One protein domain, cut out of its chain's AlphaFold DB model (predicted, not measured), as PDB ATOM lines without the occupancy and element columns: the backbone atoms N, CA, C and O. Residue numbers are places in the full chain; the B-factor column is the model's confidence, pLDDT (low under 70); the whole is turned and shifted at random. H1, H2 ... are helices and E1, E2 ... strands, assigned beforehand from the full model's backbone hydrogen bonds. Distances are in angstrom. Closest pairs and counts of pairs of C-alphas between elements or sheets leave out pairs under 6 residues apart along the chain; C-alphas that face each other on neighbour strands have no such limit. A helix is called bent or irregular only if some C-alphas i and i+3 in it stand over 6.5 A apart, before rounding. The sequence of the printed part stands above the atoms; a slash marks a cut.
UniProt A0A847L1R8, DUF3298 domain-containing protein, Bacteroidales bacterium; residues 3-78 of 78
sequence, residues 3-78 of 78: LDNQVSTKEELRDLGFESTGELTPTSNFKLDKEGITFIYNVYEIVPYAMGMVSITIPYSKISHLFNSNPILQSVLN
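This is residues 3 to 78 of the 78 residues of the protein "DUF3298 domain-containing protein" of Bacteroidales bacterium (UniProt A0A847L1R8). A small three-stranded sheet, E1, E2 and E3, forms the middle of an elongated model, with the short helices H2 and H3 beyond one end of its strands and H1 off toward the other end, away from the sheet. Two long stretches with no named element, residues 16 to 29 and 42 to 53, link H1 to E1 and E2 to E3. The printed part has 76 residues, with the order H1 E1 E2 E3 H2 H3; the sheet's order is E1 - E2 - E3, antiparallel, and the class is mixed, with under half of the residues in named elements. It is loose, with a radius of gyration of the C-alphas of 14.4 A, and spans 40 by 24 by 18 A.

H1, residues 10 to 15, touches no helix and is not on the sheet. E1, residues 30 to 32, and E2, residues 36 to 41, form an antiparallel hairpin at 162 degrees, with N 31 and O 38 at 2.9 A. E3, residues 54 to 59, forms a second hairpin with E2, antiparallel at 164 degrees, with N 39 and O 56 at 2.9 A; the three strands are a meander, each the antiparallel neighbour of the one before. H2, residues 60 to 66, only grazes the sheet, with its residues 60 to 64; the closest C-alphas of E2 and H2, Gly 36 and Tyr 60, are 4.7 A apart. H3, residues 71 to 77, is close to H2 but not clearly touching: their closest C-alphas, Tyr 60 and Leu 77, are 7.6 A apart. H2 and H3 stand at a shallow tilt of 14 degrees, opposite ways. Every O i to N i+4 pair is within hydrogen-bond range in H1, against 1 of 3 in H2 and 1 of 3 in H3, where 2 of 4 and 3 of 4 O i to N i+3 pairs are within range.

H1 begins at C-alpha 10, (136.110, -31.565, -0.205), and is 8.8 A long. E1 is 6.9 A long, E2 and E3 16.2 A each. H2, 9.6 A, is irregular, with C-alphas 62 and 65 7.6 A apart. H3, 10.4 A, ends at C-alpha 77, (148.300, -46.577, 23.411).

The C-alphas farthest apart, those of Ala 50 and Pro 71, are 41.1 A apart. The printed part has no cut; the links H1 to E1 and E2 to E3 are long. Residues 68 to 78 are under pLDDT 70.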
ATOM      1  N   LEU A   3     145.752 -33.748   2.926       79.62
ATOM      2  CA  LEU A   3     147.188 -33.437   2.863       79.62
ATOM      3  C   LEU A   3     147.952 -34.401   1.944       79.62
ATOM      4  O   LEU A   3     148.769 -33.963   1.143       79.62
ATOM      5  N   ASP A   4     147.638 -35.696   2.019       82.44
ATOM      6  CA  ASP A   4     148.307 -36.735   1.224       82.44
ATOM      7  C   ASP A   4     148.016 -36.592  -0.279       82.44
ATOM      8  O   ASP A   4     148.840 -36.965  -1.108       82.44
ATOM      9  N   ASN A   5     146.858 -36.018  -0.627       83.31
ATOM     10  CA  ASN A   5     146.443 -35.747  -2.005       83.31
ATOM     11  C   ASN A   5     146.672 -34.284  -2.426       83.31
ATOM     12  O   ASN A   5     146.264 -33.905  -3.516       83.31
ATOM     13  N   GLN A   6     147.333 -33.473  -1.590       88.81
ATOM     14  CA  GLN A   6     147.636 -32.059  -1.859       88.81
ATOM     15  C   GLN A   6     146.394 -31.196  -2.156       88.81
ATOM     16  O   GLN A   6     146.475 -30.220  -2.898       88.81
ATOM     17  N   VAL A   7     145.253 -31.534  -1.553       90.00
ATOM     18  CA  VAL A   7     143.995 -30.781  -1.682       90.00
ATOM     19  C   VAL A   7     143.621 -30.110  -0.368       90.00
ATOM     20  O   VAL A   7     143.994 -30.575   0.711       90.00
ATOM     21  N   SER A   8     142.866 -29.017  -0.454       88.62
ATOM     22  CA  SER A   8     142.425 -28.230   0.704       88.62
ATOM     23  C   SER A   8     140.910 -28.265   0.909       88.62
ATOM     24  O   SER A   8     140.433 -27.891   1.981       88.62
ATOM     25  N   THR A   9     140.146 -28.719  -0.089       89.19
ATOM     26  CA  THR A   9     138.678 -28.733  -0.060       89.19
ATOM     27  C   THR A   9     138.095 -30.116  -0.346       89.19
ATOM     28  O   THR A   9     138.751 -31.002  -0.902       89.19
ATOM     29  N   LYS A  10     136.837 -30.318   0.066       86.50
ATOM     30  CA  LYS A  10     136.110 -31.565  -0.205       86.50
ATOM     31  C   LYS A  10     135.799 -31.705  -1.697       86.50
ATOM     32  O   LYS A  10     135.850 -32.811  -2.220       86.50
ATOM     33  N   GLU A  11     135.508 -30.599  -2.367       90.56
ATOM     34  CA  GLU A  11     135.283 -30.524  -3.809       90.56
ATOM     35  C   GLU A  11     136.520 -30.974  -4.595       90.56
ATOM     36  O   GLU A  11     136.404 -31.887  -5.401       90.56
ATOM     37  N   GLU A  12     137.714 -30.462  -4.283       90.56
ATOM     38  CA  GLU A  12     138.955 -30.908  -4.941       90.56
ATOM     39  C   GLU A  12     139.214 -32.408  -4.733       90.56
ATOM     40  O   GLU A  12     139.672 -33.104  -5.634       90.56
ATOM     41  N   LEU A  13     138.892 -32.939  -3.549       89.25
ATOM     42  CA  LEU A  13     138.990 -34.374  -3.287       89.25
ATOM     43  C   LEU A  13     138.016 -35.177  -4.174       89.25
ATOM     44  O   LEU A  13     138.360 -36.255  -4.658       89.25
ATOM     45  N   ARG A  14     136.811 -34.651  -4.411       90.50
ATOM     46  CA  ARG A  14     135.817 -35.273  -5.298       90.50
ATOM     47  C   ARG A  14     136.220 -35.209  -6.760       90.50
ATOM     48  O   ARG A  14     136.017 -36.190  -7.472       90.50
ATOM     49  N   ASP A  15     136.850 -34.120  -7.179       92.44
ATOM     50  CA  ASP A  15     137.402 -33.980  -8.528       92.44
ATOM     51  C   ASP A  15     138.511 -35.012  -8.798       92.44
ATOM     52  O   ASP A  15     138.670 -35.477  -9.926       92.44
ATOM     53  N   LEU A  16     139.228 -35.447  -7.754       90.94
ATOM     54  CA  LEU A  16     140.177 -36.564  -7.825       90.94
ATOM     55  C   LEU A  16     139.508 -37.950  -7.877       90.94
ATOM     56  O   LEU A  16     140.205 -38.945  -8.053       90.94
ATOM     57  N   GLY A  17     138.183 -38.036  -7.734       89.88
ATOM     58  CA  GLY A  17     137.409 -39.277  -7.810       89.88
ATOM     59  C   GLY A  17     137.007 -39.875  -6.461       89.88
ATOM     60  O   GLY A  17     136.320 -40.901  -6.443       89.88
ATOM     61  N   PHE A  18     137.371 -39.258  -5.334       91.31
ATOM     62  CA  PHE A  18     136.877 -39.691  -4.025       91.31
ATOM     63  C   PHE A  18     135.387 -39.383  -3.863       91.31
ATOM     64  O   PHE A  18     134.880 -38.371  -4.329       91.31
ATOM     65  N   GLU A  19     134.683 -40.271  -3.174       92.50
ATOM     66  CA  GLU A  19     133.225 -40.291  -3.047       92.50
ATOM     67  C   GLU A  19     132.436 -40.469  -4.363       92.50
ATOM     68  O   GLU A  19     131.219 -40.294  -4.387       92.50
ATOM     69  N   SER A  20     133.086 -40.828  -5.474       92.81
ATOM     70  CA  SER A  20     132.395 -40.969  -6.770       92.81
ATOM     71  C   SER A  20     131.553 -42.245  -6.892       92.81
ATOM     72  O   SER A  20     130.656 -42.311  -7.731       92.81
ATOM     73  N   THR A  21     131.829 -43.261  -6.067       93.50
ATOM     74  CA  THR A  21     131.126 -44.557  -6.080       93.50
ATOM     75  C   THR A  21     130.373 -44.863  -4.783       93.50
ATOM     76  O   THR A  21     129.598 -45.816  -4.746       93.50
ATOM     77  N   GLY A  22     130.571 -44.059  -3.736       92.31
ATOM     78  CA  GLY A  22     129.980 -44.239  -2.409       92.31
ATOM     79  C   GLY A  22     130.475 -43.174  -1.431       92.31
ATOM     80  O   GLY A  22     131.365 -42.400  -1.758       92.31
ATOM     81  N   GLU A  23     129.896 -43.088  -0.236       91.25
ATOM     82  CA  GLU A  23     130.264 -42.056   0.744       91.25
ATOM     83  C   GLU A  23     131.512 -42.432   1.551       91.25
ATOM     84  O   GLU A  23     131.682 -43.581   1.964       91.25
ATOM     85  N   LEU A  24     132.358 -41.441   1.862       90.50
ATOM     86  CA  LEU A  24     133.495 -41.639   2.756       90.50
ATOM     87  C   LEU A  24     133.010 -41.732   4.210       90.50
ATOM     88  O   LEU A  24     132.936 -40.737   4.933       90.50
ATOM     89  N   THR A  25     132.701 -42.951   4.638       92.06
ATOM     90  CA  THR A  25     132.285 -43.288   6.005       92.06
ATOM     91  C   THR A  25     133.184 -44.384   6.578       92.06
ATOM     92  O   THR A  25     133.719 -45.180   5.809       92.06
ATOM     93  N   PRO A  26     133.395 -44.454   7.909       90.25
ATOM     94  CA  PRO A  26     134.236 -45.491   8.500       90.25
ATOM     95  C   PRO A  26     133.765 -46.902   8.118       90.25
ATOM     96  O   PRO A  26     132.643 -47.294   8.429       90.25
ATOM     97  N   THR A  27     134.641 -47.671   7.474       92.56
ATOM     98  CA  THR A  27     134.394 -49.080   7.130       92.56
ATOM     99  C   THR A  27     134.729 -50.017   8.296       92.56
ATOM    100  O   THR A  27     135.540 -49.694   9.168       92.56
ATOM    101  N   SER A  28     134.132 -51.211   8.305       93.31
ATOM    102  CA  SER A  28     134.495 -52.299   9.224       93.31
ATOM    103  C   SER A  28     135.816 -52.981   8.851       93.31
ATOM    104  O   SER A  28     136.371 -53.717   9.666       93.31
ATOM    105  N   ASN A  29     136.346 -52.725   7.651       95.31
ATOM    106  CA  ASN A  29     137.642 -53.222   7.207       95.31
ATOM    107  C   ASN A  29     138.772 -52.301   7.692       95.31
ATOM    108  O   ASN A  29     139.225 -51.404   6.978       95.31
ATOM    109  N   PHE A  30     139.215 -52.495   8.932       95.56
ATOM    110  CA  PHE A  30     140.294 -51.706   9.520       95.56
ATOM    111  C   PHE A  30     141.321 -52.578  10.235       95.56
ATOM    112  O   PHE A  30     141.041 -53.694  10.674       95.56
ATOM    113  N   LYS A  31     142.523 -52.028  10.392       93.38
ATOM    114  CA  LYS A  31     143.576 -52.580  11.244       93.38
ATOM    115  C   LYS A  31     144.004 -51.553  12.285       93.38
ATOM    116  O   LYS A  31     143.955 -50.348  12.040       93.38
ATOM    117  N   LEU A  32     144.435 -52.060  13.431       92.25
ATOM    118  CA  LEU A  32     145.054 -51.284  14.498       92.25
ATOM    119  C   LEU A  32     146.544 -51.603  14.508       92.25
ATOM    120  O   LEU A  32     146.926 -52.771  14.419       92.25
ATOM    121  N   ASP A  33     147.373 -50.580  14.623       88.62
ATOM    122  CA  ASP A  33     148.801 -50.723  14.868       88.62
ATOM    123  C   ASP A  33     149.274 -49.661  15.868       88.62
ATOM    124  O   ASP A  33     148.481 -48.900  16.413       88.62
ATOM    125  N   LYS A  34     150.580 -49.629  16.135       87.12
ATOM    126  CA  LYS A  34     151.187 -48.681  17.080       87.12
ATOM    127  C   LYS A  34     151.044 -47.208  16.662       87.12
ATOM    128  O   LYS A  34     151.257 -46.327  17.487       87.12
ATOM    129  N   GLU A  35     150.763 -46.926  15.391       86.56
ATOM    130  CA  GLU A  35     150.695 -45.567  14.846       86.56
ATOM    131  C   GLU A  35     149.253 -45.047  14.850       86.56
ATOM    132  O   GLU A  35     149.016 -43.862  15.121       86.56
ATOM    133  N   GLY A  36     148.277 -45.926  14.610       90.81
ATOM    134  CA  GLY A  36     146.867 -45.578  14.687       90.81
ATOM    135  C   GLY A  36     145.909 -46.614  14.108       90.81
ATOM    136  O   GLY A  36     146.153 -47.819  14.095       90.81
ATOM    137  N   ILE A  37     144.770 -46.110  13.629       93.25
ATOM    138  CA  ILE A  37     143.726 -46.909  12.980       93.25
ATOM    139  C   ILE A  37     143.839 -46.704  11.477       93.25
ATOM    140  O   ILE A  37     143.731 -45.573  11.005       93.25
ATOM    141  N   THR A  38     144.022 -47.780  10.716       95.06
ATOM    142  CA  THR A  38     144.019 -47.725   9.249       95.06
ATOM    143  C   THR A  38     142.747 -48.354   8.704       95.06
ATOM    144  O   THR A  38     142.554 -49.560   8.839       95.06
ATOM    145  N   PHE A  39     141.903 -47.541   8.071       95.62
ATOM    146  CA  PHE A  39     140.711 -47.968   7.339       95.62
ATOM    147  C   PHE A  39     141.085 -48.320   5.904       95.62
ATOM    148  O   PHE A  39     141.790 -47.552   5.246       95.62
ATOM    149  N   ILE A  40     140.623 -49.469   5.423       95.75
ATOM    150  CA  ILE A  40     140.992 -50.027   4.125       95.75
ATOM    151  C   ILE A  40     139.732 -50.118   3.269       95.75
ATOM    152  O   ILE A  40     138.857 -50.943   3.523       95.75
ATOM    153  N   TYR A  41     139.666 -49.280   2.240       96.06
ATOM    154  CA  TYR A  41     138.571 -49.233   1.283       96.06
ATOM    155  C   TYR A  41     138.969 -49.980   0.012       96.06
ATOM    156  O   TYR A  41     139.926 -49.614  -0.677       96.06
ATOM    157  N   ASN A  42     138.230 -51.034  -0.301       95.12
ATOM    158  CA  ASN A  42     138.307 -51.742  -1.563       95.12
ATOM    159  C   ASN A  42     137.846 -50.847  -2.722       95.12
ATOM    160  O   ASN A  42     137.177 -49.824  -2.552       95.12
ATOM    161  N   VAL A  43     138.196 -51.274  -3.933       94.56
ATOM    162  CA  VAL A  43     137.699 -50.662  -5.168       94.56
ATOM    163  C   VAL A  43     136.170 -50.583  -5.156       94.56
ATOM    164  O   VAL A  43     135.505 -51.507  -4.694       94.56
ATOM    165  N   TYR A  44     135.626 -49.491  -5.688       94.19
ATOM    166  CA  TYR A  44     134.198 -49.159  -5.712       94.19
ATOM    167  C   TYR A  44     133.547 -48.801  -4.370       94.19
ATOM    168  O   TYR A  44     132.416 -48.323  -4.400       94.19
ATOM    169  N   GLU A  45     134.213 -48.931  -3.216       94.19
ATOM    170  CA  GLU A  45     133.607 -48.466  -1.955       94.19
ATOM    171  C   GLU A  45     133.492 -46.938  -1.918       94.19
ATOM    172  O   GLU A  45     132.423 -46.404  -1.641       94.19
ATOM    173  N   ILE A  46     134.579 -46.233  -2.242       94.06
ATOM    174  CA  ILE A  46     134.624 -44.758  -2.228       94.06
ATOM    175  C   ILE A  46     135.276 -44.152  -3.476       94.06
ATOM    176  O   ILE A  46     135.251 -42.936  -3.647       94.06
ATOM    177  N   VAL A  47     135.898 -44.973  -4.322       93.69
ATOM    178  CA  VAL A  47     136.615 -44.559  -5.536       93.69
ATOM    179  C   VAL A  47     136.399 -45.584  -6.656       93.69
ATOM    180  O   VAL A  47     136.143 -46.758  -6.368       93.69
ATOM    181  N   PRO A  48     136.555 -45.208  -7.937       93.62
ATOM    182  CA  PRO A  48     136.451 -46.139  -9.054       93.62
ATOM    183  C   PRO A  48     137.594 -47.158  -9.050       93.62
ATOM    184  O   PRO A  48     138.682 -46.903  -8.537       93.62
ATOM    185  N   TYR A  49     137.391 -48.283  -9.737       93.88
ATOM    186  CA  TYR A  49     138.402 -49.341  -9.870       93.88
ATOM    187  C   TYR A  49     139.780 -48.857 -10.337       93.88
ATOM    188  O   TYR A  49     140.796 -49.336  -9.840       93.88
ATOM    189  N   ALA A  50     139.823 -47.890 -11.259       94.38
ATOM    190  CA  ALA A  50     141.067 -47.358 -11.818       94.38
ATOM    191  C   ALA A  50     141.997 -46.717 -10.769       94.38
ATOM    192  O   ALA A  50     143.199 -46.635 -11.001       94.38
ATOM    193  N   MET A  51     141.457 -46.285  -9.625       92.12
ATOM    194  CA  MET A  51     142.235 -45.710  -8.522       92.12
ATOM    195  C   MET A  51     142.779 -46.768  -7.553       92.12
ATOM    196  O   MET A  51     143.605 -46.452  -6.701       92.12
ATOM    197  N   GLY A  52     142.347 -48.026  -7.684       92.94
ATOM    198  CA  GLY A  52     142.761 -49.109  -6.804       92.94
ATOM    199  C   GLY A  52     142.194 -49.001  -5.385       92.94
ATOM    200  O   GLY A  52     141.222 -48.298  -5.115       92.94
ATOM    201  N   MET A  53     142.793 -49.774  -4.481       92.81
ATOM    202  CA  MET A  53     142.444 -49.797  -3.060       92.81
ATOM    203  C   MET A  53     143.012 -48.566  -2.351       92.81
ATOM    204  O   MET A  53     144.171 -48.206  -2.554       92.81
ATOM    205  N   VAL A  54     142.224 -47.972  -1.456       93.44
ATOM    206  CA  VAL A  54     142.612 -46.794  -0.675       93.44
ATOM    207  C   VAL A  54     142.767 -47.182   0.790       93.44
ATOM    208  O   VAL A  54     141.891 -47.811   1.371       93.44
ATOM    209  N   SER A  55     143.871 -46.774   1.414       93.62
ATOM    210  CA  SER A  55     144.077 -46.911   2.860       93.62
ATOM    211  C   SER A  55     144.183 -45.536   3.509       93.62
ATOM    212  O   SER A  55     144.947 -44.691   3.050       93.62
ATOM    213  N   ILE A  56     143.419 -45.314   4.576       93.12
ATOM    214  CA  ILE A  56     143.401 -44.055   5.325       93.12
ATOM    215  C   ILE A  56     143.792 -44.340   6.767       93.12
ATOM    216  O   ILE A  56     143.044 -44.989   7.497       93.12
ATOM    217  N   THR A  57     144.938 -43.812   7.187       93.25
ATOM    218  CA  THR A  57     145.420 -43.935   8.564       93.25
ATOM    219  C   THR A  57     145.064 -42.694   9.373       93.25
ATOM    220  O   THR A  57     145.360 -41.567   8.973       93.25
ATOM    221  N   ILE A  58     144.435 -42.901  10.528       91.38
ATOM    222  CA  ILE A  58     144.173 -41.872  11.532       91.38
ATOM    223  C   ILE A  58     145.132 -42.109  12.705       91.38
ATOM    224  O   ILE A  58     144.933 -43.069  13.457       91.38
ATOM    225  N   PRO A  59     146.161 -41.257  12.882       91.81
ATOM    226  CA  PRO A  59     147.120 -41.416  13.966       91.81
ATOM    227  C   PRO A  59     146.468 -41.233  15.332       91.81
ATOM    228  O   PRO A  59     145.675 -40.305  15.526       91.81
ATOM    229  N   TYR A  60     146.873 -42.034  16.316       88.50
ATOM    230  CA  TYR A  60     146.330 -41.928  17.671       88.50
ATOM    231  C   TYR A  60     146.545 -40.557  18.312       88.50
ATOM    232  O   TYR A  60     145.680 -40.082  19.039       88.50
ATOM    233  N   SER A  61     147.630 -39.859  17.975       88.19
ATOM    234  CA  SER A  61     147.890 -38.492  18.445       88.19
ATOM    235  C   SER A  61     146.778 -37.493  18.093       88.19
ATOM    236  O   SER A  61     146.611 -36.495  18.792       88.19
ATOM    237  N   LYS A  62     146.002 -37.748  17.031       87.44
ATOM    238  CA  LYS A  62     144.896 -36.886  16.590       87.44
ATOM    239  C   LYS A  62     143.564 -37.227  17.246       87.44
ATOM    240  O   LYS A  62     142.706 -36.356  17.318       87.44
ATOM    241  N   ILE A  63     143.391 -38.456  17.725       84.88
ATOM    242  CA  ILE A  63     142.118 -38.974  18.254       84.88
ATOM    243  C   ILE A  63     142.206 -39.444  19.710       84.88
ATOM    244  O   ILE A  63     141.203 -39.858  20.276       84.88
ATOM    245  N   SER A  64     143.368 -39.314  20.352       79.88
ATOM    246  CA  SER A  64     143.614 -39.677  21.755       79.88
ATOM    247  C   SER A  64     142.598 -39.068  22.718       79.88
ATOM    248  O   SER A  64     142.120 -39.736  23.630       79.88
ATOM    249  N   HIS A  65     142.186 -37.826  22.464       80.31
ATOM    250  CA  HIS A  65     141.171 -37.133  23.253       80.31
ATOM    251  C   HIS A  65     139.784 -37.804  23.209       80.31
ATOM    252  O   HIS A  65     139.018 -37.656  24.158       80.31
ATOM    253  N   LEU A  66     139.471 -38.567  22.154       78.62
ATOM    254  CA  LEU A  66     138.227 -39.336  22.023       78.62
ATOM    255  C   LEU A  66     138.258 -40.640  22.836       78.62
ATOM    256  O   LEU A  66     137.213 -41.227  23.108       78.62
ATOM    257  N   PHE A  67     139.445 -41.094  23.246       71.62
ATOM    258  CA  PHE A  67     139.645 -42.367  23.940       71.62
ATOM    259  C   PHE A  67     139.713 -42.254  25.461       71.62
ATOM    260  O   PHE A  67     139.725 -43.277  26.145       71.62
ATOM    261  N   ASN A  68     139.679 -41.034  26.006       62.06
ATOM    262  CA  ASN A  68     139.778 -40.769  27.445       62.06
ATOM    263  C   ASN A  68     138.675 -41.428  28.299       62.06
ATOM    264  O   ASN A  68     138.755 -41.399  29.524       62.06
ATOM    265  N   SER A  69     137.668 -42.048  27.683       61.03
ATOM    266  CA  SER A  69     136.566 -42.725  28.371       61.03
ATOM    267  C   SER A  69     136.572 -44.255  28.244       61.03
ATOM    268  O   SER A  69     135.683 -44.883  28.812       61.03
ATOM    269  N   ASN A  70     137.526 -44.879  27.528       64.31
ATOM    270  CA  ASN A  70     137.514 -46.334  27.308       64.31
ATOM    271  C   ASN A  70     138.830 -47.029  27.735       64.31
ATOM    272  O   ASN A  70     139.863 -46.835  27.090       64.31
ATOM    273  N   PRO A  71     138.804 -47.893  28.771       66.31
ATOM    274  CA  PRO A  71     139.998 -48.566  29.286       66.31
ATOM    275  C   PRO A  71     140.657 -49.538  28.290       66.31
ATOM    276  O   PRO A  71     141.859 -49.758  28.384       66.31
ATOM    277  N   ILE A  72     139.920 -50.076  27.310       69.00
ATOM    278  CA  ILE A  72     140.482 -50.955  26.264       69.00
ATOM    279  C   ILE A  72     141.344 -50.147  25.285       69.00
ATOM    280  O   ILE A  72     142.358 -50.625  24.790       69.00
ATOM    281  N   LEU A  73     140.973 -48.895  25.013       64.38
ATOM    282  CA  LEU A  73     141.710 -48.044  24.076       64.38
ATOM    283  C   LEU A  73     142.973 -47.467  24.729       64.38
ATOM    284  O   LEU A  73     143.985 -47.305  24.058       64.38
ATOM    285  N   GLN A  74     142.961 -47.282  26.052       62.69
ATOM    286  CA  GLN A  74     144.158 -46.954  26.837       62.69
ATOM    287  C   GLN A  74     145.235 -48.051  26.769       62.69
ATOM    288  O   GLN A  74     146.421 -47.732  26.767       62.69
ATOM    289  N   SER A  75     144.866 -49.339  26.690       65.69
ATOM    290  CA  SER A  75     145.862 -50.422  26.613       65.69
ATOM    291  C   SER A  75     146.519 -50.563  25.240       65.69
ATOM    292  O   SER A  75     147.530 -51.238  25.134       65.69
ATOM    293  N   VAL A  76     145.948 -49.960  24.192       63.19
ATOM    294  CA  VAL A  76     146.526 -49.959  22.834       63.19
ATOM    295  C   VAL A  76     147.518 -48.802  22.640       63.19
ATOM    296  O   VAL A  76     148.364 -48.858  21.754       63.19
ATOM    297  N   LEU A  77     147.432 -47.760  23.472       60.75
ATOM    298  CA  LEU A  77     148.300 -46.577  23.411       60.75
ATOM    299  C   LEU A  77     149.588 -46.699  24.241       60.75
ATOM    300  O   LEU A  77     150.467 -45.851  24.084       60.75
ATOM    301  N   ASN A  78     149.678 -47.698  25.125       55.56
ATOM    302  CA  ASN A  78     150.807 -47.924  26.036       55.56
ATOM    303  C   ASN A  78     151.738 -49.035  25.548       55.56
ATOM    304  O   ASN A  78     151.220 -50.066  25.064       55.56
TER     305      ASN A  78